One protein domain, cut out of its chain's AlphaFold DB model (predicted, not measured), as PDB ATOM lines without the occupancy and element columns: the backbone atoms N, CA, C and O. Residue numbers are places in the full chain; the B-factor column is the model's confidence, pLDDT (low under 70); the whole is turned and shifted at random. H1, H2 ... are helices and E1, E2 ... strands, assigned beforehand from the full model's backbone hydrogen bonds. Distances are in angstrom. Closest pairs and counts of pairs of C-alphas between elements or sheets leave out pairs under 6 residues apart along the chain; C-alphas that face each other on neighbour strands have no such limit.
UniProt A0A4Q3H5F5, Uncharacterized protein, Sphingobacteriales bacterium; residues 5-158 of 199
ATOM      1  N   SER A   5     224.962 245.941 286.461       92.56
ATOM      2  CA  SER A   5     225.392 246.724 287.610       92.56
ATOM      3  C   SER A   5     226.758 246.248 288.056       92.56
ATOM      4  O   SER A   5     227.002 245.041 288.096       92.56
ATOM      5  N   TYR A   6     227.634 247.191 288.380       94.06
ATOM      6  CA  TYR A   6     229.016 246.898 288.722       94.06
ATOM      7  C   TYR A   6     229.474 247.689 289.938       94.06
ATOM      8  O   TYR A   6     229.007 248.798 290.191       94.06
ATOM      9  N   ILE A   7     230.442 247.123 290.645       94.38
ATOM     10  CA  ILE A   7     231.415 247.884 291.424       94.38
ATOM     11  C   ILE A   7     232.785 247.656 290.796       94.38
ATOM     12  O   ILE A   7     233.115 246.542 290.376       94.38
ATOM     13  N   MET A   8     233.553 248.727 290.667       94.69
ATOM     14  CA  MET A   8     234.821 248.725 289.956       94.69
ATOM     15  C   MET A   8     235.871 249.455 290.772       94.69
ATOM     16  O   MET A   8     235.552 250.445 291.423       94.69
ATOM     17  N   THR A   9     237.120 249.007 290.696       94.75
ATOM     18  CA  THR A   9     238.268 249.826 291.095       94.75
ATOM     19  C   THR A   9     239.131 250.128 289.894       94.75
ATOM     20  O   THR A   9     239.352 249.267 289.043       94.75
ATOM     21  N   ILE A  10     239.600 251.367 289.824       94.50
ATOM     22  CA  ILE A  10     240.411 251.881 288.734       94.50
ATOM     23  C   ILE A  10     241.599 252.602 289.363       94.50
ATOM     24  O   ILE A  10     241.446 253.635 290.013       94.50
ATOM     25  N   ALA A  11     242.787 252.029 289.199       93.75
ATOM     26  CA  ALA A  11     244.032 252.645 289.631       93.75
ATOM     27  C   ALA A  11     244.659 253.404 288.462       93.75
ATOM     28  O   ALA A  11     244.811 252.855 287.363       93.75
ATOM     29  N   THR A  12     245.021 254.665 288.691       92.00
ATOM     30  CA  THR A  12     245.479 255.577 287.642       92.00
ATOM     31  C   THR A  12     246.831 256.189 288.001       92.00
ATOM     32  O   THR A  12     247.103 256.571 289.134       92.00
ATOM     33  N   SER A  13     247.697 256.320 286.998       90.31
ATOM     34  CA  SER A  13     248.983 257.029 287.121       90.31
ATOM     35  C   SER A  13     248.868 258.541 286.884       90.31
ATOM     36  O   SER A  13     249.845 259.274 287.039       90.31
ATOM     37  N   LYS A  14     247.684 259.011 286.476       88.44
ATOM     38  CA  LYS A  14     247.371 260.414 286.200       88.44
ATOM     39  C   LYS A  14     246.085 260.794 286.911       88.44
ATOM     40  O   LYS A  14     245.157 259.999 286.963       88.44
ATOM     41  N   THR A  15     246.012 262.032 287.371       84.69
ATOM     42  CA  THR A  15     244.804 262.619 287.951       84.69
ATOM     43  C   THR A  15     244.452 263.894 287.195       84.69
ATOM     44  O   THR A  15     245.318 264.521 286.582       84.69
ATOM     45  N   GLY A  16     243.176 264.271 287.203       83.62
ATOM     46  CA  GLY A  16     242.701 265.484 286.544       83.62
ATOM     47  C   GLY A  16     241.319 265.313 285.935       83.62
ATOM     48  O   GLY A  16     240.803 264.199 285.826       83.62
ATOM     49  N   VAL A  17     240.730 266.435 285.525       84.38
ATOM     50  CA  VAL A  17     239.373 266.465 284.965       84.38
ATOM     51  C   VAL A  17     239.292 265.639 283.682       84.38
ATOM     52  O   VAL A  17     238.367 264.849 283.546       84.38
ATOM     53  N   GLU A  18     240.269 265.724 282.774       86.12
ATOM     54  CA  GLU A  18     240.220 264.945 281.524       86.12
ATOM     55  C   GLU A  18     240.312 263.434 281.771       86.12
ATOM     56  O   GLU A  18     239.641 262.653 281.095       86.12
ATOM     57  N   VAL A  19     241.106 263.013 282.762       88.12
ATOM     58  CA  VAL A  19     241.203 261.604 283.176       88.12
ATOM     59  C   VAL A  19     239.858 261.128 283.713       88.12
ATOM     60  O   VAL A  19     239.343 260.109 283.251       88.12
ATOM     61  N   PHE A  20     239.264 261.903 284.623       87.12
ATOM     62  CA  PHE A  20     237.948 261.618 285.181       87.12
ATOM     63  C   PHE A  20     236.872 261.528 284.090       87.12
ATOM     64  O   PHE A  20     236.107 260.568 284.070       87.12
ATOM     65  N   LEU A  21     236.840 262.475 283.145       86.62
ATOM     66  CA  LEU A  21     235.895 262.475 282.022       86.62
ATOM     67  C   LEU A  21     236.067 261.256 281.122       86.62
ATOM     68  O   LEU A  21     235.083 260.621 280.754       86.62
ATOM     69  N   THR A  22     237.312 260.908 280.799       90.31
ATOM     70  CA  THR A  22     237.620 259.739 279.968       90.31
ATOM     71  C   THR A  22     237.102 258.464 280.630       90.31
ATOM     72  O   THR A  22     236.413 257.670 279.992       90.31
ATOM     73  N   ILE A  23     237.379 258.287 281.926       91.75
ATOM     74  CA  ILE A  23     236.887 257.141 282.698       91.75
ATOM     75  C   ILE A  23     235.360 257.160 282.742       91.75
ATOM     76  O   ILE A  23     234.743 256.153 282.408       91.75
ATOM     77  N   ARG A  24     234.748 258.304 283.070       88.38
ATOM     78  CA  ARG A  24     233.291 258.477 283.143       88.38
ATOM     79  C   ARG A  24     232.595 258.119 281.826       88.38
ATOM     80  O   ARG A  24     231.609 257.390 281.848       88.38
ATOM     81  N   ASN A  25     233.129 258.551 280.684       88.62
ATOM     82  CA  ASN A  25     232.599 258.216 279.355       88.62
ATOM     83  C   ASN A  25     232.684 256.712 279.044       88.62
ATOM     84  O   ASN A  25     231.859 256.170 278.303       88.62
ATOM     85  N   ILE A  26     233.652 256.005 279.634       91.44
ATOM     86  CA  ILE A  26     233.766 254.554 279.492       91.44
ATOM     87  C   ILE A  26     232.813 253.828 280.445       91.44
ATOM     88  O   ILE A  26     232.047 252.979 279.985       91.44
ATOM     89  N   VAL A  27     232.844 254.146 281.742       89.69
ATOM     90  CA  VAL A  27     232.098 253.409 282.778       89.69
ATOM     91  C   VAL A  27     230.607 253.742 282.797       89.69
ATOM     92  O   VAL A  27     229.796 252.883 283.139       89.69
ATOM     93  N   GLY A  28     230.243 254.956 282.382       83.75
ATOM     94  CA  GLY A  28     228.887 255.486 282.435       83.75
ATOM     95  C   GLY A  28     228.595 256.249 283.727       83.75
ATOM     96  O   GLY A  28     229.469 256.873 284.330       83.75
ATOM     97  N   THR A  29     227.327 256.233 284.141       79.94
ATOM     98  CA  THR A  29     226.868 256.971 285.318       79.94
ATOM     99  C   THR A  29     227.351 256.323 286.614       79.94
ATOM    100  O   THR A  29     227.324 255.102 286.776       79.94
ATOM    101  N   GLY A  30     227.810 257.155 287.542       75.88
ATOM    102  CA  GLY A  30     228.347 256.750 288.834       75.88
ATOM    103  C   GLY A  30     229.227 257.852 289.415       75.88
ATOM    104  O   GLY A  30     229.682 258.743 288.694       75.88
ATOM    105  N   ARG A  31     229.468 257.793 290.723       73.75
ATOM    106  CA  ARG A  31     230.447 258.649 291.398       73.75
ATOM    107  C   ARG A  31     231.580 257.805 291.950       73.75
ATOM    108  O   ARG A  31     231.339 256.732 292.505       73.75
ATOM    109  N   ALA A  32     232.795 258.308 291.770       83.19
ATOM    110  CA  ALA A  32     233.989 257.709 292.331       83.19
ATOM    111  C   ALA A  32     234.099 258.047 293.822       83.19
ATOM    112  O   ALA A  32     234.044 259.217 294.201       83.19
ATOM    113  N   GLU A  33     234.309 257.026 294.641       86.06
ATOM    114  CA  GLU A  33     234.849 257.154 295.994       86.06
ATOM    115  C   GLU A  33     236.361 256.898 295.924       86.06
ATOM    116  O   GLU A  33     236.811 256.042 295.160       86.06
ATOM    117  N   TYR A  34     237.167 257.614 296.703       84.25
ATOM    118  CA  TYR A  34     238.628 257.538 296.592       84.25
ATOM    119  C   TYR A  34     239.242 256.737 297.737       84.25
ATOM    120  O   TYR A  34     239.014 257.024 298.911       84.25
ATOM    121  N   GLY A  35     240.054 255.741 297.386       82.94
ATOM    122  CA  GLY A  35     240.814 254.905 298.309       82.94
ATOM    123  C   GLY A  35     242.313 254.922 298.015       82.94
ATOM    124  O   GLY A  35     242.794 255.637 297.130       82.94
ATOM    125  N   ARG A  36     243.068 254.123 298.776       84.25
ATOM    126  CA  ARG A  36     244.522 253.985 298.626       84.25
ATOM    127  C   ARG A  36     244.905 252.519 298.499       84.25
ATOM    128  O   ARG A  36     244.354 251.681 299.183       84.25
ATOM    129  N   ASN A  37     245.874 252.198 297.665       83.94
ATOM    130  CA  ASN A  37     246.416 250.856 297.533       83.94
ATOM    131  C   ASN A  37     247.944 250.921 297.633       83.94
ATOM    132  O   ASN A  37     248.568 251.799 297.035       83.94
ATOM    133  N   GLY A  38     248.549 249.999 298.384       77.38
ATOM    134  CA  GLY A  38     249.998 249.983 298.614       77.38
ATOM    135  C   GLY A  38     250.845 249.859 297.342       77.38
ATOM    136  O   GLY A  38     251.946 250.406 297.303       77.38
ATOM    137  N   ASP A  39     250.322 249.200 296.306       83.25
ATOM    138  CA  ASP A  39     251.027 248.945 295.049       83.25
ATOM    139  C   ASP A  39     250.796 250.056 294.014       83.25
ATOM    140  O   ASP A  39     251.700 250.378 293.239       83.25
ATOM    141  N   PHE A  40     249.606 250.669 294.012       83.25
ATOM    142  CA  PHE A  40     249.183 251.601 292.955       83.25
ATOM    143  C   PHE A  40     248.938 253.048 293.413       83.25
ATOM    144  O   PHE A  40     248.728 253.932 292.587       83.25
ATOM    145  N   GLY A  41     248.998 253.343 294.713       84.12
ATOM    146  CA  GLY A  41     248.747 254.687 295.234       84.12
ATOM    147  C   GLY A  41     247.254 255.004 295.322       84.12
ATOM    148  O   GLY A  41     246.536 254.334 296.052       84.12
ATOM    149  N   ASN A  42     246.783 256.054 294.644       84.62
ATOM    150  CA  ASN A  42     245.366 256.433 294.690       84.62
ATOM    151  C   ASN A  42     244.542 255.546 293.751       84.62
ATOM    152  O   ASN A  42     244.918 255.331 292.600       84.62
ATOM    153  N   VAL A  43     243.403 255.063 294.240       90.56
ATOM    154  CA  VAL A  43     242.505 254.188 293.480       90.56
ATOM    155  C   VAL A  43     241.085 254.719 293.583       90.56
ATOM    156  O   VAL A  43     240.607 255.040 294.670       90.56
ATOM    157  N   GLU A  44     240.409 254.803 292.446       91.62
ATOM    158  CA  GLU A  44     239.011 255.205 292.358       91.62
ATOM    159  C   GLU A  44     238.118 253.974 292.452       91.62
ATOM    160  O   GLU A  44     238.328 252.993 291.740       91.62
ATOM    161  N   MET A  45     237.093 254.028 293.293       93.19
ATOM    162  CA  MET A  45     236.047 253.022 293.372       93.19
ATOM    163  C   MET A  45     234.754 253.571 292.782       93.19
ATOM    164  O   MET A  45     234.189 254.536 293.287       93.19
ATOM    165  N   TRP A  46     234.245 252.909 291.752       92.75
ATOM    166  CA  TRP A  46     233.034 253.298 291.044       92.75
ATOM    167  C   TRP A  46     231.918 252.295 291.315       92.75
ATOM    168  O   TRP A  46     232.106 251.094 291.126       92.75
ATOM    169  N   ILE A  47     230.736 252.775 291.707       91.69
ATOM    170  CA  ILE A  47     229.512 251.964 291.734       91.69
ATOM    171  C   ILE A  47     228.651 252.395 290.551       91.69
ATOM    172  O   ILE A  47     228.154 253.518 290.511       91.69
ATOM    173  N   VAL A  48     228.493 251.493 289.587       90.69
ATOM    174  CA  VAL A  48     227.835 251.748 288.303       90.69
ATOM    175  C   VAL A  48     226.473 251.046 288.303       90.69
ATOM    176  O   VAL A  48     226.401 249.823 288.142       90.69
ATOM    177  N   PRO A  49     225.361 251.773 288.503       87.69
ATOM    178  CA  PRO A  49     224.048 251.177 288.735       87.69
ATOM    179  C   PRO A  49     223.362 250.647 287.470       87.69
ATOM    180  O   PRO A  49     222.520 249.747 287.581       87.69
ATOM    181  N   LYS A  50     223.661 251.212 286.293       86.44
ATOM    182  CA  LYS A  50     223.044 250.855 285.005       86.44
ATOM    183  C   LYS A  50     224.046 251.025 283.859       86.44
ATOM    184  O   LYS A  50     224.099 252.078 283.233       86.44
ATOM    185  N   SER A  51     224.795 249.974 283.549       88.00
ATOM    186  CA  SER A  51     225.659 249.940 282.368       88.00
ATOM    187  C   SER A  51     225.018 249.144 281.234       88.00
ATOM    188  O   SER A  51     224.443 248.078 281.462       88.00
ATOM    189  N   LYS A  52     225.132 249.663 280.007       87.75
ATOM    190  CA  LYS A  52     224.807 248.931 278.771       87.75
ATOM    191  C   LYS A  52     225.980 248.052 278.304       87.75
ATOM    192  O   LYS A  52     225.781 247.189 277.454       87.75
ATOM    193  N   LYS A  53     227.183 248.287 278.843       90.31
ATOM    194  CA  LYS A  53     228.428 247.610 278.475       90.31
ATOM    195  C   LYS A  53     228.630 246.365 279.324       90.31
ATOM    196  O   LYS A  53     228.314 246.360 280.516       90.31
ATOM    197  N   SER A  54     229.169 245.319 278.710       93.19
ATOM    198  CA  SER A  54     229.539 244.099 279.432       93.19
ATOM    199  C   SER A  54     230.782 244.316 280.308       93.19
ATOM    200  O   SER A  54     231.502 245.303 280.160       93.19
ATOM    201  N   LYS A  55     231.068 243.367 281.212       93.81
ATOM    202  CA  LYS A  55     232.285 243.408 282.042       93.81
ATOM    203  C   LYS A  55     233.543 243.416 281.170       93.81
ATOM    204  O   LYS A  55     234.439 244.213 281.427       93.81
ATOM    205  N   ASP A  56     233.590 242.551 280.162       95.62
ATOM    206  CA  ASP A  56     234.764 242.396 279.302       95.62
ATOM    207  C   ASP A  56     234.999 243.659 278.468       95.62
ATOM    208  O   ASP A  56     236.122 244.148 278.406       95.62
ATOM    209  N   GLU A  57     233.928 244.258 277.940       94.94
ATOM    210  CA  GLU A  57     233.991 245.526 277.205       94.94
ATOM    211  C   GLU A  57     234.522 246.680 278.073       94.94
ATOM    212  O   GLU A  57     235.358 247.464 277.624       94.94
ATOM    213  N   LEU A  58     234.061 246.786 279.327       95.00
ATOM    214  CA  LEU A  58     234.547 247.804 280.264       95.00
ATOM    215  C   LEU A  58     236.036 247.624 280.568       95.00
ATOM    216  O   LEU A  58     236.788 248.598 280.562       95.00
ATOM    217  N   VAL A  59     236.459 246.387 280.838       96.44
ATOM    218  CA  VAL A  59     237.861 246.068 281.126       96.44
ATOM    219  C   VAL A  59     238.738 246.374 279.915       96.44
ATOM    220  O   VAL A  59     239.754 247.043 280.077       96.44
ATOM    221  N   GLU A  60     238.333 245.954 278.717       96.75
ATOM    222  CA  GLU A  60     239.069 246.196 277.473       96.75
ATOM    223  C   GLU A  60     239.245 247.697 277.199       96.75
ATOM    224  O   GLU A  60     240.370 248.158 276.999       96.75
ATOM    225  N   GLN A  61     238.161 248.481 277.258       96.69
ATOM    226  CA  GLN A  61     238.215 249.925 277.001       96.69
ATOM    227  C   GLN A  61     239.075 250.666 278.030       96.69
ATOM    228  O   GLN A  61     239.847 251.549 277.658       96.69
ATOM    229  N   LEU A  62     238.977 250.311 279.316       96.31
ATOM    230  CA  LEU A  62     239.788 250.941 280.358       96.31
ATOM    231  C   LEU A  62     241.264 250.541 280.253       96.31
ATOM    232  O   LEU A  62     242.134 251.397 280.375       96.31
ATOM    233  N   GLN A  63     241.573 249.269 280.002       95.69
ATOM    234  CA  GLN A  63     242.959 248.799 279.880       95.69
ATOM    235  C   GLN A  63     243.663 249.313 278.619       95.69
ATOM    236  O   GLN A  63     244.891 249.378 278.595       95.69
ATOM    237  N   ALA A  64     242.914 249.719 277.590       96.25
ATOM    238  CA  ALA A  64     243.475 250.377 276.413       96.25
ATOM    239  C   ALA A  64     244.045 251.777 276.717       96.25
ATOM    240  O   ALA A  64     244.832 252.311 275.930       96.25
ATOM    241  N   LEU A  65     243.672 252.391 277.846       96.25
ATOM    242  CA  LEU A  65     244.150 253.713 278.230       96.25
ATOM    243  C   LEU A  65     245.550 253.635 278.864       96.25
ATOM    244  O   LEU A  65     245.739 252.956 279.872       96.25
ATOM    245  N   PRO A  66     246.532 254.415 278.378       94.00
ATOM    246  CA  PRO A  66     247.934 254.274 278.785       94.00
ATOM    247  C   PRO A  66     248.225 254.715 280.227       94.00
ATOM    248  O   PRO A  66     249.322 254.485 280.726       94.00
ATOM    249  N   PHE A  67     247.285 255.401 280.886       93.12
ATOM    250  CA  PHE A  67     247.437 255.861 282.268       93.12
ATOM    251  C   PHE A  67     246.761 254.947 283.294       93.12
ATOM    252  O   PHE A  67     246.954 255.165 284.494       93.12
ATOM    253  N   ILE A  68     245.992 253.949 282.852       94.69
ATOM    254  CA  ILE A  68     245.346 252.968 283.722       94.69
ATOM    255  C   ILE A  68     246.367 251.901 284.111       94.69
ATOM    256  O   ILE A  68     246.995 251.279 283.260       94.69
ATOM    257  N   GLN A  69     246.549 251.706 285.413       94.00
ATOM    258  CA  GLN A  69     247.497 250.737 285.968       94.00
ATOM    259  C   GLN A  69     246.812 249.416 286.316       94.00
ATOM    260  O   GLN A  69     247.383 248.346 286.118       94.00
ATOM    261  N   GLN A  70     245.583 249.491 286.833       94.06
ATOM    262  CA  GLN A  70     244.811 248.331 287.256       94.06
ATOM    263  C   GLN A  70     243.314 248.616 287.125       94.06
ATOM    264  O   GLN A  70     242.858 249.723 287.410       94.06
ATOM    265  N   VAL A  71     242.554 247.587 286.745       94.56
ATOM    266  CA  VAL A  71     241.090 247.596 286.751       94.56
ATOM    267  C   VAL A  71     240.593 246.317 287.419       94.56
ATOM    268  O   VAL A  71     241.023 245.223 287.050       94.56
ATOM    269  N   SER A  72     239.666 246.446 288.365       94.12
ATOM    270  CA  SER A  72     238.859 245.335 288.877       94.12
ATOM    271  C   SER A  72     237.386 245.629 288.639       94.12
ATOM    272  O   SER A  72     236.956 246.770 288.788       94.12
ATOM    273  N   VAL A  73     236.611 244.611 288.265       95.12
ATOM    274  CA  VAL A  73     235.175 244.738 287.974       95.12
ATOM    275  C   VAL A  73     234.428 243.552 288.563       95.12
ATOM    276  O   VAL A  73     234.656 242.401 288.166       95.12
ATOM    277  N   ILE A  74     233.486 243.834 289.455       94.56
ATOM    278  CA  ILE A  74     232.579 242.855 290.056       94.56
ATOM    279  C   ILE A  74     231.167 243.170 289.567       94.56
ATOM    280  O   ILE A  74     230.681 244.290 289.728       94.56
ATOM    281  N   LYS A  75     230.508 242.186 288.944       94.44
ATOM    282  CA  LYS A  75     229.090 242.284 288.571       94.44
ATOM    283  C   LYS A  75     228.252 242.107 289.833       94.44
ATOM    284  O   LYS A  75     228.481 241.162 290.577       94.44
ATOM    285  N   LEU A  76     227.294 243.001 290.046       94.38
ATOM    286  CA  LEU A  76     226.403 242.986 291.199       94.38
ATOM    287  C   LEU A  76     224.980 242.626 290.780       94.38
ATOM    288  O   LEU A  76     224.452 243.149 289.792       94.38
ATOM    289  N   SER A  77     224.349 241.760 291.563       91.12
ATOM    290  CA  SER A  77     222.931 241.441 291.453       91.12
ATOM    291  C   SER A  77     222.074 242.488 292.179       91.12
ATOM    292  O   SER A  77     222.567 243.298 292.964       91.12
ATOM    293  N   LYS A  78     220.761 242.488 291.912       84.56
ATOM    294  CA  LYS A  78     219.775 243.283 292.661       84.56
ATOM    295  C   LYS A  78     218.672 242.354 293.187       84.56
ATOM    296  O   LYS A  78     217.828 241.946 292.387       84.56
ATOM    297  N   PRO A  79     218.644 242.024 294.493       87.31
ATOM    298  CA  PRO A  79     219.585 242.444 295.542       87.31
ATOM    299  C   PRO A  79     220.971 241.787 295.412       87.31
ATOM    300  O   PRO A  79     221.104 240.738 294.783       87.31
ATOM    301  N   VAL A  80     221.981 242.407 296.030       91.88
ATOM    302  CA  VAL A  80     223.348 241.863 296.113       91.88
ATOM    303  C   VAL A  80     223.357 240.556 296.914       91.88
ATOM    304  O   VAL A  80     222.681 240.435 297.936       91.88
ATOM    305  N   THR A  81     224.118 239.569 296.448       92.94
ATOM    306  CA  THR A  81     224.245 238.252 297.092       92.94
ATOM    307  C   THR A  81     225.404 238.198 298.092       92.94
ATOM    308  O   THR A  81     226.373 238.940 297.975       92.94
ATOM    309  N   ASN A  82     225.383 237.242 299.027       93.12
ATOM    310  CA  ASN A  82     226.477 237.059 299.996       93.12
ATOM    311  C   ASN A  82     227.842 236.798 299.340       93.12
ATOM    312  O   ASN A  82     228.872 237.202 299.873       93.12
ATOM    313  N   LYS A  83     227.857 236.127 298.181       94.44
ATOM    314  CA  LYS A  83     229.091 235.906 297.424       94.44
ATOM    315  C   LYS A  83     229.653 237.231 296.904       94.44
ATOM    316  O   LYS A  83     230.833 237.503 297.079       94.44
ATOM    317  N   GLU A  84     228.797 238.061 296.316       94.38
ATOM    318  CA  GLU A  84     229.177 239.389 295.822       94.38
ATOM    319  C   GLU A  84     229.616 240.310 296.973       94.38
ATOM    320  O   GLU A  84     230.582 241.049 296.820       94.38
ATOM    321  N   LEU A  85     228.982 240.225 298.151       94.00
ATOM    322  CA  LEU A  85     229.419 240.961 299.347       94.00
ATOM    323  C   LEU A  85     230.837 240.577 299.784       94.00
ATOM    324  O   LEU A  85     231.618 241.455 300.146       94.00
ATOM    325  N   ALA A  86     231.188 239.289 299.738       93.44
ATOM    326  CA  ALA A  86     232.539 238.841 300.061       93.44
ATOM    327  C   ALA A  86     233.575 239.420 299.080       93.44
ATOM    328  O   ALA A  86     234.590 239.958 299.519       93.44
ATOM    329  N   GLU A  87     233.280 239.410 297.775       94.56
ATOM    330  CA  GLU A  87     234.140 240.017 296.747       94.56
ATOM    331  C   GLU A  87     234.281 241.542 296.950       94.56
ATOM    332  O   GLU A  87     235.375 242.097 296.836       94.56
ATOM    333  N   VAL A  88     233.202 242.234 297.336       93.75
ATOM    334  CA  VAL A  88     233.243 243.667 297.688       93.75
ATOM    335  C   VAL A  88     234.132 243.919 298.909       93.75
ATOM    336  O   VAL A  88     234.877 244.898 298.934       93.75
ATOM    337  N   ARG A  89     234.099 243.050 299.925       92.50
ATOM    338  CA  ARG A  89     234.968 243.186 301.107       92.50
ATOM    339  C   ARG A  89     236.439 242.995 300.767       92.50
ATOM    340  O   ARG A  89     237.284 243.704 301.313       92.50
ATOM    341  N   GLU A  90     236.757 242.062 299.880       91.31
ATOM    342  CA  GLU A  90     238.119 241.904 299.362       91.31
ATOM    343  C   GLU A  90     238.573 243.170 298.626       91.31
ATOM    344  O   GLU A  90     239.677 243.663 298.869       91.31
ATOM    345  N   LEU A  91     237.686 243.760 297.820       92.31
ATOM    346  CA  LEU A  91     237.927 245.032 297.148       92.31
ATOM    347  C   LEU A  91     238.171 246.166 298.157       92.31
ATOM    348  O   LEU A  91     239.186 246.849 298.048       92.31
ATOM    349  N   PHE A  92     237.338 246.332 299.187       92.06
ATOM    350  CA  PHE A  92     237.562 247.339 300.235       92.06
ATOM    351  C   PHE A  92     238.900 247.127 300.958       92.06
ATOM    352  O   PHE A  92     239.657 248.071 301.171       92.06
ATOM    353  N   ASN A  93     239.251 245.880 301.275       88.50
ATOM    354  CA  ASN A  93     240.534 245.566 301.897       88.50
ATOM    355  C   ASN A  93     241.733 245.949 301.021       88.50
ATOM    356  O   ASN A  93     242.762 246.342 301.579       88.50
ATOM    357  N   SER A  94     241.594 245.838 299.694       87.81
ATOM    358  CA  SER A  94     242.602 246.267 298.715       87.81
ATOM    359  C   SER A  94     242.739 247.791 298.612       87.81
ATOM    360  O   SER A  94     243.768 248.269 298.144       87.81
ATOM    361  N   LEU A  95     241.740 248.547 299.078       89.56
ATOM    362  CA  LEU A  95     241.739 250.011 299.148       89.56
ATOM    363  C   LEU A  95     242.246 250.549 300.499       89.56
ATOM    364  O   LEU A  95     242.013 251.713 300.830       89.56
ATOM    365  N   ASP A  96     242.923 249.707 301.292       88.69
ATOM    366  CA  ASP A  96     243.357 250.025 302.657       88.69
ATOM    367  C   ASP A  96     242.215 250.549 303.541       88.69
ATOM    368  O   ASP A  96     242.419 251.331 304.472       88.69
ATOM    369  N   TRP A  97     241.000 250.066 303.286       91.12
ATOM    370  CA  TRP A  97     239.825 250.354 304.092       91.12
ATOM    371  C   TRP A  97     239.592 249.233 305.095       91.12
ATOM    372  O   TRP A  97     239.479 248.057 304.743       91.12
ATOM    373  N   ASN A  98     239.519 249.595 306.371       90.38
ATOM    374  CA  ASN A  98     239.122 248.683 307.426       90.38
ATOM    375  C   ASN A  98     237.600 248.712 307.591       90.38
ATOM    376  O   ASN A  98     237.038 249.710 308.038       90.38
ATOM    377  N   THR A  99     236.958 247.590 307.267       91.12
ATOM    378  CA  THR A  99     235.498 247.406 307.331       91.12
ATOM    379  C   THR A  99     235.086 246.317 308.321       91.12
ATOM    380  O   THR A  99     233.989 245.768 308.217       91.12
ATOM    381  N   SER A 100     235.957 245.992 309.289       89.94
ATOM    382  CA  SER A 100     235.708 244.968 310.316       89.94
ATOM    383  C   SER A 100     234.432 245.208 311.117       89.94
ATOM    384  O   SER A 100     233.778 244.256 311.527       89.94
ATOM    385  N   ASP A 101     234.090 246.480 311.323       90.44
ATOM    386  CA  ASP A 101     232.963 246.897 312.157       90.44
ATOM    387  C   ASP A 101     231.682 247.118 311.337       90.44
ATOM    388  O   ASP A 101     230.619 247.335 311.912       90.44
ATOM    389  N   VAL A 102     231.772 247.055 310.003       93.31
ATOM    390  CA  VAL A 102     230.627 247.176 309.094       93.31
ATOM    391  C   VAL A 102     229.946 245.819 309.000       93.31
ATOM    392  O   VAL A 102     230.584 244.835 308.618       93.31
ATOM    393  N   LYS A 103     228.650 245.743 309.296       94.06
ATOM    394  CA  LYS A 103     227.862 244.511 309.148       94.06
ATOM    395  C   LYS A 103     227.523 244.257 307.679       94.06
ATOM    396  O   LYS A 103     227.348 245.189 306.899       94.06
ATOM    397  N   ASP A 104     227.360 242.989 307.307       93.38
ATOM    398  CA  ASP A 104     226.961 242.619 305.937       93.38
ATOM    399  C   ASP A 104     225.617 243.240 305.530       93.38
ATOM    400  O   ASP A 104     225.434 243.627 304.377       93.38
ATOM    401  N   GLU A 105     224.693 243.386 306.481       93.69
ATOM    402  CA  GLU A 105     223.403 244.044 306.268       93.69
ATOM    403  C   GLU A 105     223.565 245.534 305.912       93.69
ATOM    404  O   GLU A 105     222.986 245.999 304.932       93.69
ATOM    405  N   GLU A 106     224.421 246.263 306.633       94.12
ATOM    406  CA  GLU A 106     224.719 247.678 306.369       94.12
ATOM    407  C   GLU A 106     225.379 247.851 304.996       94.12
ATOM    408  O   GLU A 106     224.983 248.714 304.208       94.12
ATOM    409  N   LEU A 107     226.335 246.976 304.664       94.31
ATOM    410  CA  LEU A 107     226.975 246.956 303.350       94.31
ATOM    411  C   LEU A 107     225.965 246.666 302.234       94.31
ATOM    412  O   LEU A 107     225.990 247.310 301.185       94.31
ATOM    413  N   THR A 108     225.037 245.742 302.472       94.50
ATOM    414  CA  THR A 108     223.958 245.418 301.534       94.50
ATOM    415  C   THR A 108     223.039 246.614 301.306       94.50
ATOM    416  O   THR A 108     222.700 246.913 300.160       94.50
ATOM    417  N   PHE A 109     222.640 247.323 302.365       93.50
ATOM    418  CA  PHE A 109     221.810 248.522 302.246       93.50
ATOM    419  C   PHE A 109     222.519 249.635 301.485       93.50
ATOM    420  O   PHE A 109     221.926 250.207 300.567       93.50
ATOM    421  N   PHE A 110     223.791 249.881 301.792       93.75
ATOM    422  CA  PHE A 110     224.610 250.851 301.077       93.75
ATOM    423  C   PHE A 110     224.706 250.534 299.581       93.75
ATOM    424  O   PHE A 110     224.355 251.375 298.751       93.75
ATOM    425  N   LEU A 111     225.115 249.311 299.223       93.56
ATOM    426  CA  LEU A 111     225.255 248.910 297.823       93.56
ATOM    427  C   LEU A 111     223.915 248.982 297.089       93.56
ATOM    428  O   LEU A 111     223.842 249.547 296.002       93.56
ATOM    429  N   ASN A 112     222.832 248.475 297.684       92.50
ATOM    430  CA  ASN A 112     221.509 248.531 297.066       92.50
ATOM    431  C   ASN A 112     221.018 249.974 296.870       92.50
ATOM    432  O   ASN A 112     220.424 250.266 295.832       92.50
ATOM    433  N   ALA A 113     221.272 250.884 297.819       90.94
ATOM    434  CA  ALA A 113     220.923 252.296 297.683       90.94
ATOM    435  C   ALA A 113     221.707 252.960 296.540       90.94
ATOM    436  O   ALA A 113     221.092 253.550 295.648       90.94
ATOM    437  N   LYS A 114     223.032 252.765 296.485       90.12
ATOM    438  CA  LYS A 114     223.886 253.263 295.394       90.12
ATOM    439  C   LYS A 114     223.490 252.675 294.036       90.12
ATOM    440  O   LYS A 114     223.397 253.396 293.049       90.12
ATOM    441  N   LEU A 115     223.128 251.393 293.980       89.38
ATOM    442  CA  LEU A 115     222.622 250.735 292.770       89.38
ATOM    443  C   LEU A 115     221.238 251.233 292.313       89.38
ATOM    444  O   LEU A 115     220.848 251.003 291.162       89.38
ATOM    445  N   GLN A 116     220.483 251.881 293.198       87.88
ATOM    446  CA  GLN A 116     219.253 252.617 292.884       87.88
ATOM    447  C   GLN A 116     219.525 254.102 292.590       87.88
ATOM    448  O   GLN A 116     218.581 254.835 292.314       87.88
ATOM    449  N   GLY A 117     220.786 254.534 292.661       85.44
ATOM    450  CA  GLY A 117     221.229 255.919 292.547       85.44
ATOM    451  C   GLY A 117     220.825 256.815 293.708       85.44
ATOM    452  O   GLY A 117     220.861 258.028 293.559       85.44
ATOM    453  N   LYS A 118     220.417 256.246 294.844       88.12
ATOM    454  CA  LYS A 118     219.943 257.005 296.003       88.12
ATOM    455  C   LYS A 118     221.093 257.345 296.942       88.12
ATOM    456  O   LYS A 118     221.907 256.489 297.285       88.12
ATOM    457  N   TYR A 119     221.062 258.562 297.466       86.69
ATOM    458  CA  TYR A 119     222.019 259.072 298.449       86.69
ATOM    459  C   TYR A 119     221.535 258.829 299.885       86.69
ATOM    460  O   TYR A 119     221.520 259.736 300.707       86.69
ATOM    461  N   THR A 120     221.075 257.610 300.189       90.62
ATOM    462  CA  THR A 120     220.518 257.273 301.516       90.62
ATOM    463  C   THR A 120     221.582 256.877 302.539       90.62
ATOM    464  O   THR A 120     221.395 257.095 303.733       90.62
ATOM    465  N   TYR A 121     222.696 256.313 302.069       91.69
ATOM    466  CA  TYR A 121     223.808 255.832 302.888       91.69
ATOM    467  C   TYR A 121     225.130 256.358 302.339       91.69
ATOM    468  O   TYR A 121     225.276 256.536 301.124       91.69
ATOM    469  N   MET A 122     226.103 256.556 303.223       89.12
ATOM    470  CA  MET A 122     227.431 257.054 302.867       89.12
ATOM    471  C   MET A 122     228.540 256.265 303.551       89.12
ATOM    472  O   MET A 122     228.336 255.691 304.622       89.12
ATOM    473  N   LEU A 123     229.711 256.263 302.911       90.50
ATOM    474  CA  LEU A 123     230.953 255.840 303.540       90.50
ATOM    475  C   LEU A 123     231.501 257.023 304.335       90.50
ATOM    476  O   LEU A 123     231.785 258.074 303.766       90.50
ATOM    477  N   ASP A 124     231.629 256.847 305.642       89.62
ATOM    478  CA  ASP A 124     232.279 257.803 306.525       89.62
ATOM    479  C   ASP A 124     233.662 257.275 306.911       89.62
ATOM    480  O   ASP A 124     233.808 256.132 307.363       89.62
ATOM    481  N   PHE A 125     234.678 258.106 306.695       88.19
ATOM    482  CA  PHE A 125     236.076 257.734 306.850       88.19
ATOM    483  C   PHE A 125     236.650 258.359 308.115       88.19
ATOM    484  O   PHE A 125     236.837 259.570 308.216       88.19
ATOM    485  N   GLU A 126     237.020 257.511 309.068       86.62
ATOM    486  CA  GLU A 126     237.884 257.916 310.165       86.62
ATOM    487  C   GLU A 126     239.336 257.693 309.729       86.62
ATOM    488  O   GLU A 126     239.857 256.568 309.709       86.62
ATOM    489  N   HIS A 127     239.979 258.790 309.327       80.75
ATOM    490  CA  HIS A 127     241.357 258.767 308.859       80.75
ATOM    491  C   HIS A 127     242.307 258.419 310.000       80.75
ATOM    492  O   HIS A 127     242.440 259.145 310.990       80.75
ATOM    493  N   GLY A 128     242.992 257.289 309.847       64.44
ATOM    494  CA  GLY A 128     243.969 256.833 310.820       64.44
ATOM    495  C   GLY A 128     245.249 257.681 310.824       64.44
ATOM    496  O   GLY A 128     245.452 258.600 310.026       64.44
ATOM    497  N   LYS A 129     246.184 257.338 311.716       70.06
ATOM    498  CA  LYS A 129     247.546 257.900 311.681       70.06
ATOM    499  C   LYS A 129     248.272 257.425 310.409       70.06
ATOM    500  O   LYS A 129     247.890 256.439 309.783       70.06
ATOM    501  N   ARG A 130     249.358 258.104 310.008       64.50
ATOM    502  CA  ARG A 130     250.160 257.701 308.830       64.50
ATOM    503  C   ARG A 130     250.452 256.188 308.858       64.50
ATOM    504  O   ARG A 130     251.019 255.709 309.836       64.50
ATOM    505  N   ARG A 131     250.142 255.490 307.752       66.25
ATOM    506  CA  ARG A 131     250.344 254.040 307.510       66.25
ATOM    507  C   ARG A 131     249.350 253.074 308.172       66.25
ATOM    508  O   ARG A 131     249.574 251.870 308.105       66.25
ATOM    509  N   THR A 132     248.270 253.550 308.788       77.50
ATOM    510  CA  THR A 132     247.150 252.675 309.179       77.50
ATOM    511  C   THR A 132     246.032 252.749 308.147       77.50
ATOM    512  O   THR A 132     245.826 253.812 307.560       77.50
ATOM    513  N   LYS A 133     245.310 251.637 307.962       83.56
ATOM    514  CA  LYS A 133     244.087 251.589 307.152       83.56
ATOM    515  C   LYS A 133     243.077 252.626 307.639       83.56
ATOM    516  O   LYS A 133     242.953 252.823 308.851       83.56
ATOM    517  N   ASP A 134     242.366 253.258 306.713       86.81
ATOM    518  CA  ASP A 134     241.266 254.155 307.063       86.81
ATOM    519  C   ASP A 134     240.108 253.312 307.586       86.81
ATOM    520  O   ASP A 134     239.740 252.303 306.978       86.81
ATOM    521  N   LYS A 135     239.551 253.684 308.736       90.00
ATOM    522  CA  LYS A 135     238.381 252.987 309.257       90.00
ATOM    523  C   LYS A 135     237.158 253.500 308.513       90.00
ATOM    524  O   LYS A 135     236.913 254.702 308.487       90.00
ATOM    525  N   VAL A 136     236.400 252.582 307.924       91.25
ATOM    526  CA  VAL A 136     235.185 252.906 307.179       91.25
ATOM    527  C   VAL A 136     233.975 252.539 308.014       91.25
ATOM    528  O   VAL A 136     233.873 251.427 308.536       91.25
ATOM    529  N   ARG A 137     233.047 253.481 308.112       92.56
ATOM    530  CA  ARG A 137     231.703 253.278 308.639       92.56
ATOM    531  C   ARG A 137     230.699 253.469 307.514       92.56
ATOM    532  O   ARG A 137     230.929 254.258 306.603       92.56
ATOM    533  N   ILE A 138     229.582 252.758 307.597       93.62
ATOM    534  CA  ILE A 138     228.416 253.025 306.759       93.62
ATOM    535  C   ILE A 138     227.394 253.708 307.652       93.62
ATOM    536  O   ILE A 138     226.948 253.113 308.629       93.62
ATOM    537  N   ILE A 139     227.061 254.952 307.330       93.50
ATOM    538  CA  ILE A 139     226.103 255.758 308.092       93.50
ATOM    539  C   ILE A 139     224.927 256.162 307.209       93.50
ATOM    540  O   ILE A 139     225.042 256.199 305.975       93.50
ATOM    541  N   LEU A 140     223.793 256.477 307.834       93.75
ATOM    542  CA  LEU A 140     222.703 257.144 307.130       93.75
ATOM    543  C   LEU A 140     223.163 258.536 306.704       93.75
ATOM    544  O   LEU A 140     223.920 259.199 307.412       93.75
ATOM    545  N   ALA A 141     222.690 259.006 305.552       91.38
ATOM    546  CA  ALA A 141     223.123 260.305 305.056       91.38
ATOM    547  C   ALA A 141     222.776 261.455 306.024       91.38
ATOM    548  O   ALA A 141     223.576 262.373 306.186       91.38
ATOM    549  N   GLU A 142     221.632 261.352 306.710       93.44
ATOM    550  CA  GLU A 142     221.163 262.279 307.755       93.44
ATOM    551  C   GLU A 142     222.098 262.375 308.968       93.44
ATOM    552  O   GLU A 142     222.094 263.386 309.665       93.44
ATOM    553  N   GLU A 143     222.903 261.345 309.230       92.62
ATOM    554  CA  GLU A 143     223.817 261.300 310.378       92.62
ATOM    555  C   GLU A 143     225.152 262.003 310.091       92.62
ATOM    556  O   GLU A 143     225.974 262.179 310.992       92.62
ATOM    557  N   HIS A 144     225.396 262.409 308.842       88.62
ATOM    558  CA  HIS A 144     226.650 263.039 308.461       88.62
ATOM    559  C   HIS A 144     226.730 264.495 308.963       88.62
ATOM    560  O   HIS A 144     225.777 265.254 308.785       88.62
ATOM    561  N   PRO A 145     227.880 264.958 309.500       86.50
ATOM    562  CA  PRO A 145     228.014 266.310 310.065       86.50
ATOM    563  C   PRO A 145     227.693 267.455 309.095       86.50
ATOM    564  O   PRO A 145     227.300 268.541 309.509       86.50
ATOM    565  N   HIS A 146     227.874 267.209 307.798       86.88
ATOM    566  CA  HIS A 146     227.598 268.159 306.715       86.88
ATOM    567  C   HIS A 146     226.333 267.816 305.920       86.88
ATOM    568  O   HIS A 146     226.234 268.180 304.750       86.88
ATOM    569  N   PHE A 147     225.409 267.061 306.516       88.62
ATOM    570  CA  PHE A 147     224.175 266.656 305.859       88.62
ATOM    571  C   PHE A 147     223.407 267.849 305.277       88.62
ATOM    572  O   PHE A 147     223.198 268.866 305.941       88.62
ATOM    573  N   SER A 148     222.945 267.679 304.039       88.81
ATOM    574  CA  SER A 148     221.948 268.539 303.411       88.81
ATOM    575  C   SER A 148     220.760 267.685 302.957       88.81
ATOM    576  O   SER A 148     220.975 266.699 302.247       88.81
ATOM    577  N   PRO A 149     219.506 268.071 303.271       88.31
ATOM    578  CA  PRO A 149     218.312 267.388 302.767       88.31
ATOM    579  C   PRO A 149     218.259 267.278 301.239       88.31
ATOM    580  O   PRO A 149     217.672 266.336 300.706       88.31
ATOM    581  N   GLU A 150     218.907 268.204 300.523       87.19
ATOM    582  CA  GLU A 150     219.002 268.178 299.059       87.19
ATOM    583  C   GLU A 150     219.694 266.914 298.538       87.19
ATOM    584  O   GLU A 150     219.431 266.488 297.415       87.19
ATOM    585  N   TRP A 151     220.532 266.249 299.338       85.69
ATOM    586  CA  TRP A 151     221.170 264.999 298.929       85.69
ATOM    587  C   TRP A 151     220.155 263.927 298.547       85.69
ATOM    588  O   TRP A 151     220.375 263.214 297.575       85.69
ATOM    589  N   PHE A 152     219.007 263.863 299.222       86.00
ATOM    590  CA  PHE A 152     217.945 262.918 298.872       86.00
ATOM    591  C   PHE A 152     217.214 263.245 297.574       86.00
ATOM    592  O   PHE A 152     216.505 262.388 297.047       86.00
ATOM    593  N   THR A 153     217.388 264.459 297.057       83.50
ATOM    594  CA  THR A 153     216.887 264.850 295.737       83.50
ATOM    595  C   THR A 153     217.883 264.532 294.622       83.50
ATOM    596  O   THR A 153     217.491 264.470 293.460       83.50
ATOM    597  N   ASN A 154     219.150 264.266 294.965       79.44
ATOM    598  CA  ASN A 154     220.169 263.870 294.002       79.44
ATOM    599  C   ASN A 154     220.006 262.400 293.597       79.44
ATOM    600  O   ASN A 154     219.611 261.547 294.396       79.44
ATOM    601  N   SER A 155     220.376 262.103 292.352       79.75
ATOM    602  CA  SER A 155     220.372 260.753 291.800       79.75
ATOM    603  C   SER A 155     221.649 260.498 291.004       79.75
ATOM    604  O   SER A 155     222.006 261.296 290.144       79.75
ATOM    605  N   ASP A 156     222.323 259.371 291.265       72.19
ATOM    606  CA  ASP A 156     223.422 258.893 290.403       72.19
ATOM    607  C   ASP A 156     222.899 258.271 289.101       72.19
ATOM    608  O   ASP A 156     223.658 258.013 288.168       72.19
ATOM    609  N   LEU A 157     221.593 258.012 289.023       72.56
ATOM    610  CA  LEU A 157     220.925 257.728 287.765       72.56
ATOM    611  C   LEU A 157     220.651 259.073 287.098       72.56
ATOM    612  O   LEU A 157     219.629 259.691 287.390       72.56
ATOM    613  N   GLU A 158     221.560 259.536 286.242       63.31
ATOM    614  CA  GLU A 158     221.216 260.602 285.301       63.31
ATOM    615  C   GLU A 158     220.079 260.097 284.402       63.31
ATOM    616  O   GLU A 158     220.105 258.949 283.940       63.31
TER     617      GLU A 158
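AT A GLANCE: This is residues 5 to 158 of the 199 residues of an uncharacterized protein of Sphingobacteriales bacterium (UniProt A0A4Q3H5F5). A strongly twisted sheet of four strands makes the middle of the model, with H1 and H2 over one face and H3 and H4 over the other. H4 also packs on a second, smaller sheet, the hairpin of E5 and E6, and the short H5 lies beyond that hairpin, away from the larger sheet. The printed part has 154 residues with five named helices and six named strands, in the order E1 H1 E2 E3 H2 E4 H3 H4 E5 E6 H5. The larger sheet has the order E2 - E3 - E1 - E4 and is antiparallel throughout, E5 and E6 are antiparallel too, and the class is mixed, helices and strands. The whole is compact, with a radius of gyration of the C-alphas of 15.1 A, and rounded, with spans of 40 by 37 by 32 A.

IN THESE COORDINATES: E1, residues 5 to 12, begins with C-alpha 5 at (225.392, 246.724, 287.610) and is 22.0 A long. H1 holds residues 17 to 27, 15.1 A, and E2 residues 32 to 37. E3, residues 41 to 51, is the longest strand at 26.9 A and bends by 60 degrees at residue 48. H2 holds residues 55 to 63, and E4 residues 68 to 75, 20.0 A. H3, residues 82 to 94, is the longest helix at 18.6 A, with C-alpha 82 at (226.477, 237.059, 299.996). H4 holds residues 104 to 115, 16.1 A, E5 residues 121 to 126 and E6 residues 134 to 140, 18.8 A. H5, residues 149 to 153, ends with C-alpha 153 at (216.887, 264.850, 295.737).

HOW THE PARTS SIT: In the larger sheet E2 and E4 are the edge strands. E2 and E3 form a hairpin, with N 33 and O 45 within hydrogen-bond range at 2.8 A. E3 and E1 have N 8 and O 46 at 2.8 A, and E1 and E4 have N 9 and O 72 at 2.9 A. The sheet holds two split strand-helix-strand units, each with two strands that run the same way, another strand between them and a right-handed crossover: E1, H1, E2 with E3 between, and E3, H2, E4 with E1 between. Helices on both faces of the sheet give three layers. H2 is on the sheet, over E1, at a height of 7.1 A. H1 touches H2 at a shallow tilt of 23 degrees, opposite ways; their closest C-alphas are those of Val 27 and Leu 58, 6.6 A apart. On the face opposite to H1, H3 lies over E1 and E4 at a height of 9.7 A and runs along the strands, at 15 degrees to E1 on the local plane. H4, on the same face as H3, only just touches it, with 3 pairs of C-alphas within 8 A, the closest those of Leu 85 and Asp 104 at 7.2 A; the two are about perpendicular at 87 degrees. The closest C-alphas of H4 and E3 are those of Leu 115 and Pro 49, 4.3 A apart, and of H4 and E5 those of Phe 110 and Tyr 121, 5.4 A. The hairpin of E5 and E6 has N 124 and O 137 at 2.8 A. Residues 97 to 98 pair with residues 134 to 135 of E6, parallel. H5 touches no helix and is not on the larger sheet. In H1, H2, H3 and H4 every O i to N i+4 pair is within hydrogen-bond range; in H5 0 of 1 is, beside 2 of 2 O i to N i+3 pairs.

THE WHOLE: The two C-alphas farthest apart are those of Lys 52 and Lys 129, at 41.0 A. The printed part has no cut, and no link is long. The mean pLDDT of the printed part is 88.9; residue 128, residues 130 to 131 and residue 158 are under 70.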